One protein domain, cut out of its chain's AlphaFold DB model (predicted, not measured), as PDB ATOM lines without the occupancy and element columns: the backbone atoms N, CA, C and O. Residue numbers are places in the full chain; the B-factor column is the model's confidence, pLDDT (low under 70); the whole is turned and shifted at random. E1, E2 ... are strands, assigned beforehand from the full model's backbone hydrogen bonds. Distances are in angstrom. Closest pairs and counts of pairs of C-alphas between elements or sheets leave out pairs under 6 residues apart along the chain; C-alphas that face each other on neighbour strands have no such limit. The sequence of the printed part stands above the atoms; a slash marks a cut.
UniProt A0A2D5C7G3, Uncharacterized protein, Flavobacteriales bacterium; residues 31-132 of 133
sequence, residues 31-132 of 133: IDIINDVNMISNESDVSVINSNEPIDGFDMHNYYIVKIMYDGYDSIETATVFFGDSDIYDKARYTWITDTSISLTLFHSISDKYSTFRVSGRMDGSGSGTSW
ATOM      1  N   ILE A  31     134.195 144.387 186.503       92.25
ATOM      2  CA  ILE A  31     133.845 143.192 185.745       92.25
ATOM      3  C   ILE A  31     134.386 143.317 184.326       92.25
ATOM      4  O   ILE A  31     134.504 144.420 183.781       92.25
ATOM      5  N   ASP A  32     134.728 142.180 183.740       91.62
ATOM      6  CA  ASP A  32     135.078 142.115 182.328       91.62
ATOM      7  C   ASP A  32     133.812 142.230 181.476       91.62
ATOM      8  O   ASP A  32     132.746 141.728 181.850       91.62
ATOM      9  N   ILE A  33     133.926 142.908 180.334       90.69
ATOM     10  CA  ILE A  33     132.842 142.966 179.357       90.69
ATOM     11  C   ILE A  33     132.868 141.682 178.533       90.69
ATOM     12  O   ILE A  33     133.881 141.301 177.946       90.69
ATOM     13  N   ILE A  34     131.726 141.007 178.505       88.88
ATOM     14  CA  ILE A  34     131.561 139.731 177.826       88.88
ATOM     15  C   ILE A  34     131.285 139.995 176.342       88.88
ATOM     16  O   ILE A  34     130.333 140.689 176.012       88.88
ATOM     17  N   ASN A  35     132.074 139.406 175.443       81.81
ATOM     18  CA  ASN A  35     131.858 139.524 173.991       81.81
ATOM     19  C   ASN A  35     131.068 138.342 173.396       81.81
ATOM     20  O   ASN A  35     130.764 138.333 172.208       81.81
ATOM     21  N   ASP A  36     130.752 137.330 174.211       72.50
ATOM     22  CA  ASP A  36     129.956 136.163 173.827       72.50
ATOM     23  C   ASP A  36     128.766 136.012 174.781       72.50
ATOM     24  O   ASP A  36     128.926 135.675 175.954       72.50
ATOM     25  N   VAL A  37     127.552 136.236 174.273       65.25
ATOM     26  CA  VAL A  37     126.293 136.143 175.036       65.25
ATOM     27  C   VAL A  37     126.139 134.777 175.729       65.25
ATOM     28  O   VAL A  37     125.486 134.689 176.768       65.25
ATOM     29  N   ASN A  38     126.776 133.718 175.221       65.94
ATOM     30  CA  ASN A  38     126.732 132.382 175.825       65.94
ATOM     31  C   ASN A  38     127.577 132.252 177.103       65.94
ATOM     32  O   ASN A  38     127.447 131.263 177.820       65.94
ATOM     33  N   MET A  39     128.429 133.235 177.405       60.81
ATOM     34  CA  MET A  39     129.268 133.267 178.608       60.81
ATOM     35  C   MET A  39     128.637 134.046 179.769       60.81
ATOM     36  O   MET A  39     129.291 134.263 180.789       60.81
ATOM     37  N   ILE A  40     127.376 134.473 179.645       64.06
ATOM     38  CA  ILE A  40     126.665 135.135 180.743       64.06
ATOM     39  C   ILE A  40     126.455 134.124 181.873       64.06
ATOM     40  O   ILE A  40     125.658 133.194 181.759       64.06
ATOM     41  N   SER A  41     127.172 134.324 182.976       59.91
ATOM     42  CA  SER A  41     126.928 133.601 184.219       59.91
ATOM     43  C   SER A  41     125.710 134.192 184.931       59.91
ATOM     44  O   SER A  41     125.655 135.398 185.170       59.91
ATOM     45  N   ASN A  42     124.763 133.337 185.327       61.16
ATOM     46  CA  ASN A  42     123.628 133.721 186.179       61.16
ATOM     47  C   ASN A  42     124.035 133.951 187.650       61.16
ATOM     48  O   ASN A  42     123.173 134.187 188.491       61.16
ATOM     49  N   GLU A  43     125.324 133.841 187.983       66.94
ATOM     50  CA  GLU A  43     125.829 134.007 189.351       66.94
ATOM     51  C   GLU A  43     126.221 135.459 189.680       66.94
ATOM     52  O   GLU A  43     126.535 135.755 190.830       66.94
ATOM     53  N   SER A  44     126.218 136.369 188.694       79.75
ATOM     54  CA  SER A  44     126.597 137.774 188.899       79.75
ATOM     55  C   SER A  44     125.378 138.682 189.061       79.75
ATOM     56  O   SER A  44     124.457 138.638 188.248       79.75
ATOM     57  N   ASP A  45     125.413 139.578 190.054       88.19
ATOM     58  CA  ASP A  45     124.401 140.622 190.268       88.19
ATOM     59  C   ASP A  45     124.385 141.668 189.142       88.19
ATOM     60  O   ASP A  45     123.356 142.285 188.871       88.19
ATOM     61  N   VAL A  46     125.509 141.846 188.442       90.44
ATOM     62  CA  VAL A  46     125.612 142.716 187.264       90.44
ATOM     63  C   VAL A  46     126.440 142.039 186.178       90.44
ATOM     64  O   VAL A  46     127.519 141.511 186.444       90.44
ATOM     65  N   SER A  47     125.962 142.095 184.939       91.69
ATOM     66  CA  SER A  47     126.682 141.622 183.756       91.69
ATOM     67  C   SER A  47     126.647 142.676 182.659       91.69
ATOM     68  O   SER A  47     125.616 143.309 182.434       91.69
ATOM     69  N   VAL A  48     127.765 142.843 181.955       91.31
ATOM     70  CA  VAL A  48     127.877 143.749 180.808       91.31
ATOM     71  C   VAL A  48     128.357 142.945 179.615       91.31
ATOM     72  O   VAL A  48     129.384 142.274 179.686       91.31
ATOM     73  N   ILE A  49     127.592 143.001 178.534       89.81
ATOM     74  CA  ILE A  49     127.856 142.256 177.308       89.81
ATOM     75  C   ILE A  49     128.018 143.256 176.178       89.81
ATOM     76  O   ILE A  49     127.137 144.088 175.991       89.81
ATOM     77  N   ASN A  50     129.101 143.170 175.422       88.81
ATOM     78  CA  ASN A  50     129.217 143.858 174.147       88.81
ATOM     79  C   ASN A  50     128.657 142.942 173.058       88.81
ATOM     80  O   ASN A  50     128.983 141.754 173.004       88.81
ATOM     81  N   SER A  51     127.786 143.478 172.216       82.94
ATOM     82  CA  SER A  51     127.267 142.772 171.062       82.94
ATOM     83  C   SER A  51     127.308 143.664 169.831       82.94
ATOM     84  O   SER A  51     127.058 144.868 169.890       82.94
ATOM     85  N   ASN A  52     127.603 143.015 168.708       78.19
ATOM     86  CA  ASN A  52     127.639 143.626 167.386       78.19
ATOM     87  C   ASN A  52     126.493 143.115 166.499       78.19
ATOM     88  O   ASN A  52     126.478 143.362 165.294       78.19
ATOM     89  N   GLU A  53     125.558 142.356 167.080       74.75
ATOM     90  CA  GLU A  53     124.409 141.807 166.364       74.75
ATOM     91  C   GLU A  53     123.357 142.902 166.141       74.75
ATOM     92  O   GLU A  53     122.978 143.590 167.081       74.75
ATOM     93  N   PRO A  54     122.829 143.093 164.928       66.81
ATOM     94  CA  PRO A  54     121.830 144.127 164.695       66.81
ATOM     95  C   PRO A  54     120.580 143.891 165.561       66.81
ATOM     96  O   PRO A  54     119.984 142.814 165.531       66.81
ATOM     97  N   ILE A  55     120.161 144.915 166.309       66.50
ATOM     98  CA  ILE A  55     118.868 144.935 167.000       66.50
ATOM     99  C   ILE A  55     117.881 145.727 166.148       66.50
ATOM    100  O   ILE A  55     118.143 146.877 165.788       66.50
ATOM    101  N   ASP A  56     116.711 145.144 165.881       65.81
ATOM    102  CA  ASP A  56     115.611 145.836 165.208       65.81
ATOM    103  C   ASP A  56     115.267 147.150 165.932       65.81
ATOM    104  O   ASP A  56     114.847 147.162 167.090       65.81
ATOM    105  N   GLY A  57     115.447 148.275 165.235       64.88
ATOM    106  CA  GLY A  57     115.201 149.619 165.770       64.88
ATOM    107  C   GLY A  57     116.428 150.346 166.334       64.88
ATOM    108  O   GLY A  57     116.284 151.496 166.745       64.88
ATOM    109  N   PHE A  58     117.619 149.737 166.312       64.00
ATOM    110  CA  PHE A  58     118.890 150.375 166.674       64.00
ATOM    111  C   PHE A  58     119.897 150.274 165.521       64.00
ATOM    112  O   PHE A  58     120.391 149.200 165.203       64.00
ATOM    113  N   ASP A  59     120.249 151.413 164.920       60.66
ATOM    114  CA  ASP A  59     121.224 151.499 163.817       60.66
ATOM    115  C   ASP A  59     122.679 151.541 164.331       60.66
ATOM    116  O   ASP A  59     123.509 152.329 163.878       60.66
ATOM    117  N   MET A  60     122.989 150.755 165.368       63.78
ATOM    118  CA  MET A  60     124.289 150.780 166.048       63.78
ATOM    119  C   MET A  60     124.966 149.418 165.928       63.78
ATOM    120  O   MET A  60     124.390 148.397 166.280       63.78
ATOM    121  N   HIS A  61     126.191 149.412 165.397       64.81
ATOM    122  CA  HIS A  61     126.959 148.187 165.139       64.81
ATOM    123  C   HIS A  61     127.738 147.683 166.362       64.81
ATOM    124  O   HIS A  61     128.251 146.577 166.312       64.81
ATOM    125  N   ASN A  62     127.811 148.477 167.438       74.75
ATOM    126  CA  ASN A  62     128.325 148.068 168.744       74.75
ATOM    127  C   ASN A  62     127.367 148.600 169.813       74.75
ATOM    128  O   ASN A  62     127.069 149.801 169.847       74.75
ATOM    129  N   TYR A  63     126.894 147.729 170.691       83.88
ATOM    130  CA  TYR A  63     126.109 148.137 171.847       83.88
ATOM    131  C   TYR A  63     126.412 147.254 173.049       83.88
ATOM    132  O   TYR A  63     126.779 146.084 172.943       83.88
ATOM    133  N   TYR A  64     126.223 147.840 174.219       88.06
ATOM    134  CA  TYR A  64     126.417 147.202 175.501       88.06
ATOM    135  C   TYR A  64     125.063 146.871 176.103       88.06
ATOM    136  O   TYR A  64     124.224 147.748 176.312       88.06
ATOM    137  N   ILE A  65     124.862 145.596 176.397       88.31
ATOM    138  CA  ILE A  65     123.730 145.091 177.154       88.31
ATOM    139  C   ILE A  65     124.166 145.005 178.606       88.31
ATOM    140  O   ILE A  65     125.043 144.218 178.960       88.31
ATOM    141  N   VAL A  66     123.528 145.791 179.457       90.06
ATOM    142  CA  VAL A  66     123.733 145.747 180.898       90.06
ATOM    143  C   VAL A  66     122.557 145.024 181.513       90.06
ATOM    144  O   VAL A  66     121.414 145.465 181.387       90.06
ATOM    145  N   LYS A  67     122.844 143.913 182.180       89.56
ATOM    146  CA  LYS A  67     121.880 143.175 182.986       89.56
ATOM    147  C   LYS A  67     122.194 143.429 184.448       89.56
ATOM    148  O   LYS A  67     123.332 143.226 184.865       89.56
ATOM    149  N   ILE A  68     121.197 143.856 185.209       91.00
ATOM    150  CA  ILE A  68     121.274 143.930 186.668       91.00
ATOM    151  C   ILE A  68     120.213 143.009 187.263       91.00
ATOM    152  O   ILE A  68     119.069 143.015 186.803       91.00
ATOM    153  N   MET A  69     120.603 142.229 188.262       89.31
ATOM    154  CA  MET A  69     119.726 141.401 189.079       89.31
ATOM    155  C   MET A  69     119.610 142.036 190.461       89.31
ATOM    156  O   MET A  69     120.621 142.401 191.059       89.31
ATOM    157  N   TYR A  70     118.387 142.193 190.951       84.31
ATOM    158  CA  TYR A  70     118.114 142.805 192.251       84.31
ATOM    159  C   TYR A  70     116.899 142.163 192.910       84.31
ATOM    160  O   TYR A  70     116.056 141.564 192.242       84.31
ATOM    161  N   ASP A  71     116.805 142.309 194.227       82.38
ATOM    162  CA  ASP A  71     115.682 141.794 195.000       82.38
ATOM    163  C   ASP A  71     114.449 142.689 194.793       82.38
ATOM    164  O   ASP A  71     114.435 143.871 195.149       82.38
ATOM    165  N   GLY A  72     113.411 142.128 194.174       74.12
ATOM    166  CA  GLY A  72     112.073 142.708 194.108       74.12
ATOM    167  C   GLY A  72     111.254 142.398 195.362       74.12
ATOM    168  O   GLY A  72     111.773 141.933 196.373       74.12
ATOM    169  N   TYR A  73     109.943 142.654 195.306       70.19
ATOM    170  CA  TYR A  73     109.062 142.415 196.457       70.19
ATOM    171  C   TYR A  73     108.963 140.933 196.839       70.19
ATOM    172  O   TYR A  73     109.069 140.607 198.018       70.19
ATOM    173  N   ASP A  74     108.785 140.059 195.845       74.00
ATOM    174  CA  ASP A  74     108.535 138.625 196.051       74.00
ATOM    175  C   ASP A  74     109.523 137.721 195.278       74.00
ATOM    176  O   ASP A  74     109.542 136.504 195.474       74.00
ATOM    177  N   SER A  75     110.347 138.299 194.396       78.81
ATOM    178  CA  SER A  75     111.242 137.588 193.475       78.81
ATOM    179  C   SER A  75     112.499 138.389 193.146       78.81
ATOM    180  O   SER A  75     112.531 139.606 193.299       78.81
ATOM    181  N   ILE A  76     113.532 137.695 192.656       81.12
ATOM    182  CA  ILE A  76     114.664 138.342 191.987       81.12
ATOM    183  C   ILE A  76     114.167 138.891 190.650       81.12
ATOM    184  O   ILE A  76     113.653 138.139 189.819       81.12
ATOM    185  N   GLU A  77     114.363 140.184 190.439       83.88
ATOM    186  CA  GLU A  77     114.026 140.885 189.206       83.88
ATOM    187  C   GLU A  77     115.273 141.105 188.351       83.88
ATOM    188  O   GLU A  77     116.400 141.149 188.848       83.88
ATOM    189  N   THR A  78     115.085 141.248 187.039       83.62
ATOM    190  CA  THR A  78     116.177 141.540 186.100       83.62
ATOM    191  C   THR A  78     115.826 142.731 185.228       83.62
ATOM    192  O   THR A  78     114.864 142.677 184.471       83.62
ATOM    193  N   ALA A  79     116.653 143.776 185.259       83.31
ATOM    194  CA  ALA A  79     116.559 144.875 184.304       83.31
ATOM    195  C   ALA A  79     117.652 144.740 183.241       83.31
ATOM    196  O   ALA A  79     118.829 144.576 183.561       83.31
ATOM    197  N   THR A  80     117.248 144.824 181.972       84.75
ATOM    198  CA  THR A  80     118.155 144.833 180.818       84.75
ATOM    199  C   THR A  80     118.130 146.206 180.169       84.75
ATOM    200  O   THR A  80     117.059 146.727 179.855       84.75
ATOM    201  N   VAL A  81     119.303 146.797 179.972       84.12
ATOM    202  CA  VAL A  81     119.460 148.141 179.418       84.12
ATOM    203  C   VAL A  81     120.502 148.124 178.309       84.12
ATOM    204  O   VAL A  81     121.529 147.466 178.437       84.12
ATOM    205  N   PHE A  82     120.227 148.850 177.230       83.88
ATOM    206  CA  PHE A  82     121.071 148.907 176.043       83.88
ATOM    207  C   PHE A  82     121.740 150.278 175.948       83.88
ATOM    208  O   PHE A  82     121.066 151.304 176.059       83.88
ATOM    209  N   PHE A  83     123.049 150.288 175.718       82.12
ATOM    210  CA  PHE A  83     123.837 151.497 175.497       82.12
ATOM    211  C   PHE A  83     124.597 151.362 174.193       82.12
ATOM    212  O   PHE A  83     125.413 150.460 174.045       82.12
ATOM    213  N   GLY A  84     124.346 152.255 173.250       78.38
ATOM    214  CA  GLY A  84     125.190 152.360 172.077       78.38
ATOM    215  C   GLY A  84     126.281 153.393 172.304       78.38
ATOM    216  O   GLY A  84     126.003 154.482 172.804       78.38
ATOM    217  N   ASP A  85     127.505 153.060 171.917       77.81
ATOM    218  CA  ASP A  85     128.632 153.986 171.939       77.81
ATOM    219  C   ASP A  85     129.507 153.744 170.700       77.81
ATOM    220  O   ASP A  85     129.560 152.639 170.158       77.81
ATOM    221  N   SER A  86     130.165 154.798 170.225       79.25
ATOM    222  CA  SER A  86     131.147 154.708 169.142       79.25
ATOM    223  C   SER A  86     132.454 154.055 169.596       79.25
ATOM    224  O   SER A  86     133.186 153.498 168.774       79.25
ATOM    225  N   ASP A  87     132.732 154.109 170.900       86.50
ATOM    226  CA  ASP A  87     133.928 153.540 171.500       86.50
ATOM    227  C   ASP A  87     133.756 152.068 171.911       86.50
ATOM    228  O   ASP A  87     132.672 151.581 172.249       86.50
ATOM    229  N   ILE A  88     134.880 151.345 171.884       87.56
ATOM    230  CA  ILE A  88     134.971 149.950 172.319       87.56
ATOM    231  C   ILE A  88     135.602 149.916 173.711       87.56
ATOM    232  O   ILE A  88     136.703 150.427 173.911       87.56
ATOM    233  N   TYR A  89     134.912 149.284 174.652       91.56
ATOM    234  CA  TYR A  89     135.311 149.102 176.040       91.56
ATOM    235  C   TYR A  89     135.501 147.609 176.318       91.56
ATOM    236  O   TYR A  89     134.792 146.771 175.756       91.56
ATOM    237  N   ASP A  90     136.439 147.274 177.200       91.44
ATOM    238  CA  ASP A  90     136.747 145.895 177.604       91.44
ATOM    239  C   ASP A  90     136.428 145.622 179.083       91.44
ATOM    240  O   ASP A  90     136.344 144.464 179.499       91.44
ATOM    241  N   LYS A  91     136.205 146.674 179.879       93.25
ATOM    242  CA  LYS A  91     135.872 146.575 181.299       93.25
ATOM    243  C   LYS A  91     134.728 147.493 181.687       93.25
ATOM    244  O   LYS A  91     134.500 148.552 181.099       93.25
ATOM    245  N   ALA A  92     134.031 147.092 182.741       93.88
ATOM    246  CA  ALA A  92     133.021 147.903 183.384       93.88
ATOM    247  C   ALA A  92     133.270 147.980 184.889       93.88
ATOM    248  O   ALA A  92     133.623 146.999 185.540       93.88
ATOM    249  N   ARG A  93     133.073 149.165 185.456       94.75
ATOM    250  CA  ARG A  93     133.089 149.416 186.896       94.75
ATOM    251  C   ARG A  93     131.689 149.813 187.309       94.75
ATOM    252  O   ARG A  93     131.127 150.712 186.689       94.75
ATOM    253  N   TYR A  94     131.153 149.228 188.370       93.81
ATOM    254  CA  TYR A  94     129.858 149.657 188.884       93.81
ATOM    255  C   TYR A  94     129.808 149.798 190.398       93.81
ATOM    256  O   TYR A  94     130.593 149.193 191.126       93.81
ATOM    257  N   THR A  95     128.857 150.602 190.865       93.94
ATOM    258  CA  THR A  95     128.522 150.793 192.280       93.94
ATOM    259  C   THR A  95     127.012 150.889 192.416       93.94
ATOM    260  O   THR A  95     126.382 151.640 191.674       93.94
ATOM    261  N   TRP A  96     126.431 150.163 193.368       91.88
ATOM    262  CA  TRP A  96     125.016 150.304 193.706       91.88
ATOM    263  C   TRP A  96     124.753 151.681 194.337       91.88
ATOM    264  O   TRP A  96     125.417 152.080 195.292       91.88
ATOM    265  N   ILE A  97     123.807 152.425 193.762       90.50
ATOM    266  CA  ILE A  97     123.329 153.730 194.248       90.50
ATOM    267  C   ILE A  97     122.083 153.530 195.119       90.50
ATOM    268  O   ILE A  97     121.895 154.216 196.120       90.50
ATOM    269  N   THR A  98     121.222 152.597 194.713       89.56
ATOM    270  CA  THR A  98     120.029 152.137 195.436       89.56
ATOM    271  C   THR A  98     119.898 150.633 195.236       89.56
ATOM    272  O   THR A  98     120.580 150.089 194.377       89.56
ATOM    273  N   ASP A  99     118.962 149.978 195.918       87.19
ATOM    274  CA  ASP A  99     118.712 148.535 195.751       87.19
ATOM    275  C   ASP A  99     118.312 148.138 194.317       87.19
ATOM    276  O   ASP A  99     118.383 146.975 193.946       87.19
ATOM    277  N   THR A 100     117.917 149.106 193.485       88.50
ATOM    278  CA  THR A 100     117.490 148.878 192.097       88.50
ATOM    279  C   THR A 100     118.289 149.683 191.072       88.50
ATOM    280  O   THR A 100     117.939 149.683 189.893       88.50
ATOM    281  N   SER A 101     119.337 150.415 191.468       90.81
ATOM    282  CA  SER A 101     120.108 151.223 190.514       90.81
ATOM    283  C   SER A 101     121.602 151.231 190.778       90.81
ATOM    284  O   SER A 101     122.048 151.309 191.921       90.81
ATOM    285  N   ILE A 102     122.375 151.217 189.693       92.94
ATOM    286  CA  ILE A 102     123.835 151.285 189.702       92.94
ATOM    287  C   ILE A 102     124.333 152.529 188.960       92.94
ATOM    288  O   ILE A 102     123.718 153.005 188.001       92.94
ATOM    289  N   SER A 103     125.488 153.025 189.390       93.62
ATOM    290  CA  SER A 103     126.379 153.852 188.581       93.62
ATOM    291  C   SER A 103     127.300 152.900 187.839       93.62
ATOM    292  O   SER A 103     127.986 152.118 188.491       93.62
ATOM    293  N   LEU A 104     127.330 152.961 186.514       94.50
ATOM    294  CA  LEU A 104     128.151 152.120 185.650       94.50
ATOM    295  C   LEU A 104     129.117 152.997 184.858       94.50
ATOM    296  O   LEU A 104     128.693 153.941 184.208       94.50
ATOM    297  N   THR A 105     130.399 152.662 184.864       94.31
ATOM    298  CA  THR A 105     131.403 153.243 183.973       94.31
ATOM    299  C   THR A 105     131.930 152.141 183.065       94.31
ATOM    300  O   THR A 105     132.522 151.184 183.562       94.31
ATOM    301  N   LEU A 106     131.740 152.275 181.755       93.50
ATOM    302  CA  LEU A 106     132.451 151.484 180.754       93.50
ATOM    303  C   LEU A 106     133.805 152.145 180.502       93.50
ATOM    304  O   LEU A 106     133.872 153.371 180.434       93.50
ATOM    305  N   PHE A 107     134.878 151.369 180.406       93.75
ATOM    306  CA  PHE A 107     136.208 151.908 180.135       93.75
ATOM    307  C   PHE A 107     137.071 150.910 179.372       93.75
ATOM    308  O   PHE A 107     136.868 149.698 179.443       93.75
ATOM    309  N   HIS A 108     138.030 151.442 178.620       92.12
ATOM    310  CA  HIS A 108     139.022 150.641 177.915       92.12
ATOM    311  C   HIS A 108     140.300 150.576 178.754       92.12
ATOM    312  O   HIS A 108     140.913 151.601 179.031       92.12
ATOM    313  N   SER A 109     140.745 149.387 179.142       88.81
ATOM    314  CA  SER A 109     141.814 149.191 180.133       88.81
ATOM    315  C   SER A 109     143.162 149.839 179.786       88.81
ATOM    316  O   SER A 109     143.962 150.103 180.680       88.81
ATOM    317  N   ILE A 110     143.414 150.102 178.499       87.81
ATOM    318  CA  ILE A 110     144.680 150.660 177.988       87.81
ATOM    319  C   ILE A 110     144.552 152.135 177.561       87.81
ATOM    320  O   ILE A 110     145.565 152.800 177.364       87.81
ATOM    321  N   SER A 111     143.338 152.670 177.392       88.62
ATOM    322  CA  SER A 111     143.148 154.040 176.884       88.62
ATOM    323  C   SER A 111     142.298 154.862 177.839       88.62
ATOM    324  O   SER A 111     141.427 154.305 178.491       88.62
ATOM    325  N   ASP A 112     142.439 156.184 177.835       86.69
ATOM    326  CA  ASP A 112     141.669 157.072 178.725       86.69
ATOM    327  C   ASP A 112     140.186 157.237 178.322       86.69
ATOM    328  O   ASP A 112     139.514 158.175 178.748       86.69
ATOM    329  N   LYS A 113     139.663 156.342 177.478       89.00
ATOM    330  CA  LYS A 113     138.270 156.338 177.032       89.00
ATOM    331  C   LYS A 113     137.375 155.701 178.082       89.00
ATOM    332  O   LYS A 113     137.604 154.561 178.498       89.00
ATOM    333  N   TYR A 114     136.325 156.420 178.453       92.38
ATOM    334  CA  TYR A 114     135.296 155.936 179.353       92.38
ATOM    335  C   TYR A 114     133.952 156.594 179.053       92.38
ATOM    336  O   TYR A 114     133.896 157.712 178.546       92.38
ATOM    337  N   SER A 115     132.877 155.924 179.451       90.75
ATOM    338  CA  SER A 115     131.528 156.478 179.430       90.75
ATOM    339  C   SER A 115     130.769 156.042 180.673       90.75
ATOM    340  O   SER A 115     130.935 154.915 181.150       90.75
ATOM    341  N   THR A 116     129.997 156.956 181.261       91.75
ATOM    342  CA  THR A 116     129.309 156.726 182.537       91.75
ATOM    343  C   THR A 116     127.801 156.828 182.375       91.75
ATOM    344  O   THR A 116     127.263 157.729 181.736       91.75
ATOM    345  N   PHE A 117     127.112 155.889 183.007       90.25
ATOM    346  CA  PHE A 117     125.679 155.714 182.912       90.25
ATOM    347  C   PHE A 117     125.099 155.457 184.292       90.25
ATOM    348  O   PHE A 117     125.677 154.743 185.116       90.25
ATOM    349  N   ARG A 118     123.891 155.956 184.516       91.25
ATOM    350  CA  ARG A 118     123.018 155.412 185.547       91.25
ATOM    351  C   ARG A 118     122.136 154.345 184.925       91.25
ATOM    352  O   ARG A 118     121.413 154.618 183.969       91.25
ATOM    353  N   VAL A 119     122.158 153.155 185.510       91.06
ATOM    354  CA  VAL A 119     121.312 152.026 185.111       91.06
ATOM    355  C   VAL A 119     120.325 151.781 186.238       91.06
ATOM    356  O   VAL A 119     120.730 151.626 187.386       91.06
ATOM    357  N   SER A 120     119.031 151.814 185.940       89.62
ATOM    358  CA  SER A 120     117.977 151.664 186.947       89.62
ATOM    359  C   SER A 120     116.977 150.603 186.520       89.62
ATOM    360  O   SER A 120     116.393 150.703 185.442       89.62
ATOM    361  N   GLY A 121     116.761 149.626 187.391       86.31
ATOM    362  CA  GLY A 121     115.632 148.714 187.371       86.31
ATOM    363  C   GLY A 121     114.446 149.288 188.142       86.31
ATOM    364  O   GLY A 121     114.592 150.132 189.034       86.31
ATOM    365  N   ARG A 122     113.253 148.843 187.774       80.19
ATOM    366  CA  ARG A 122     111.987 149.149 188.431       80.19
ATOM    367  C   ARG A 122     111.409 147.863 188.997       80.19
ATOM    368  O   ARG A 122     111.515 146.818 188.382       80.19
ATOM    369  N   MET A 123     110.707 147.960 190.121       74.25
ATOM    370  CA  MET A 123     110.109 146.809 190.818       74.25
ATOM    371  C   MET A 123     109.093 145.995 189.988       74.25
ATOM    372  O   MET A 123     108.631 144.967 190.460       74.25
ATOM    373  N   ASP A 124     108.729 146.445 188.783       72.75
ATOM    374  CA  ASP A 124     107.922 145.706 187.803       72.75
ATOM    375  C   ASP A 124     108.774 144.905 186.790       72.75
ATOM    376  O   ASP A 124     108.256 144.455 185.768       72.75
ATOM    377  N   GLY A 125     110.083 144.780 187.033       66.75
ATOM    378  CA  GLY A 125     111.048 144.107 186.163       66.75
ATOM    379  C   GLY A 125     111.553 144.963 184.995       66.75
ATOM    380  O   GLY A 125     112.451 144.548 184.265       66.75
ATOM    381  N   SER A 126     111.024 146.174 184.789       75.88
ATOM    382  CA  SER A 126     111.474 147.041 183.692       75.88
ATOM    383  C   SER A 126     112.776 147.790 184.019       75.88
ATOM    384  O   SER A 126     113.172 147.925 185.175       75.88
ATOM    385  N   GLY A 127     113.480 148.275 182.990       79.19
ATOM    386  CA  GLY A 127     114.782 148.936 183.122       79.19
ATOM    387  C   GLY A 127     114.893 150.235 182.328       79.19
ATOM    388  O   GLY A 127     114.167 150.456 181.361       79.19
ATOM    389  N   SER A 128     115.815 151.109 182.731       82.19
ATOM    390  CA  SER A 128     116.185 152.323 181.997       82.19
ATOM    391  C   SER A 128     117.657 152.677 182.209       82.19
ATOM    392  O   SER A 128     118.219 152.416 183.274       82.19
ATOM    393  N   GLY A 129     118.268 153.280 181.192       78.75
ATOM    394  CA  GLY A 129     119.636 153.785 181.223       78.75
ATOM    395  C   GLY A 129     119.675 155.255 180.853       78.75
ATOM    396  O   GLY A 129     119.032 155.656 179.887       78.75
ATOM    397  N   THR A 130     120.428 156.052 181.600       80.75
ATOM    398  CA  THR A 130     120.674 157.462 181.274       80.75
ATOM    399  C   THR A 130     122.169 157.731 181.311       80.75
ATOM    400  O   THR A 130     122.791 157.469 182.344       80.75
ATOM    401  N   SER A 131     122.734 158.245 180.216       76.44
ATOM    402  CA  SER A 131     124.119 158.724 180.190       76.44
ATOM    403  C   SER A 131     124.266 159.951 181.080       76.44
ATOM    404  O   SER A 131     123.357 160.781 181.172       76.44
ATOM    405  N   TRP A 132     125.397 160.028 181.770       61.19
ATOM    406  CA  TRP A 132     125.816 161.201 182.523       61.19
ATOM    407  C   TRP A 132     127.058 161.744 181.821       61.19
ATOM    408  O   TRP A 132     128.121 161.136 181.928       61.19
TER     409      TRP A 132
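AT A GLANCE: This is residues 31 to 132 of the 133 residues of an uncharacterized protein of Flavobacteriales bacterium (UniProt A0A2D5C7G3). Two twisted sheets pack face to face as a small sandwich, three strands, E1 E2 E3, in one layer and four, E4 E5 E6 E7, in the other, with the strands of the one at 36 degrees to those of the other. The layers come close along one side, where E3 meets E7, and the printed part changes from one layer to the other at the link from E3 to E4. The printed part has 102 residues, with no named helix and seven named strands, E1 to E7 in order; both sheets are antiparallel and the class is all strand. The whole is compact, with a radius of gyration of the C-alphas of 13.2 A, and spans 40 by 29 by 26 A.

HOW THE PARTS SIT: Residues 31 to 32 pair, antiparallel, with residues 91 to 92 of E4, residues 91 to 98. E1, residues 46 to 51, and E2, residues 63 to 71, form a hairpin, with N 49 and O 65 2.9 A apart. E2 and E3, residues 76 to 84, form the next hairpin, with N 66 and O 81 2.8 A apart; E1 E2 E3 is a meander, each strand the antiparallel neighbour of the one before. A second meander is E4, E5 at residues 101 to 107, E6 at residues 114 to 121 and E7 at residues 127 to 131. In it N 93 and O 105 of E4 and E5 are 2.8 A apart, N 104 and O 117 of E5 and E6 2.8 A, and N 118 and O 130 of E6 and E7 2.9 A. Between the sheets, the closest C-alphas of E3 and E7 are those of Ala 79 and Gly 127, 4.6 A apart. Those of E1 and E4 are Val 48 and Ala 92, 7.1 A apart. E2 and E5 are near each other, while E3 and E5 are apart.

IN THESE COORDINATES: E1 begins at C-alpha 46, at (125.612, 142.716, 187.264). E2 and E3 are the longest strands by residues, 26.2 A and 26.5 A from first to last C-alpha. E4 measures 21.9 A and begins at C-alpha 91, at (135.872, 146.575, 181.299); E5 measures 19.2 A and E6 22.4 A. E7 ends at C-alpha 131, at (124.119, 158.724, 180.190).

THE WHOLE: The two C-alphas farthest apart are those of Asp 74 and Ser 111, 42.5 A. The printed part has no cut. The link from E1 to E2, 11 residues, is long. The mean pLDDT of the printed part is 82.4, and residues 37 to 43, 54 to 61, 125 and 132 are under 70.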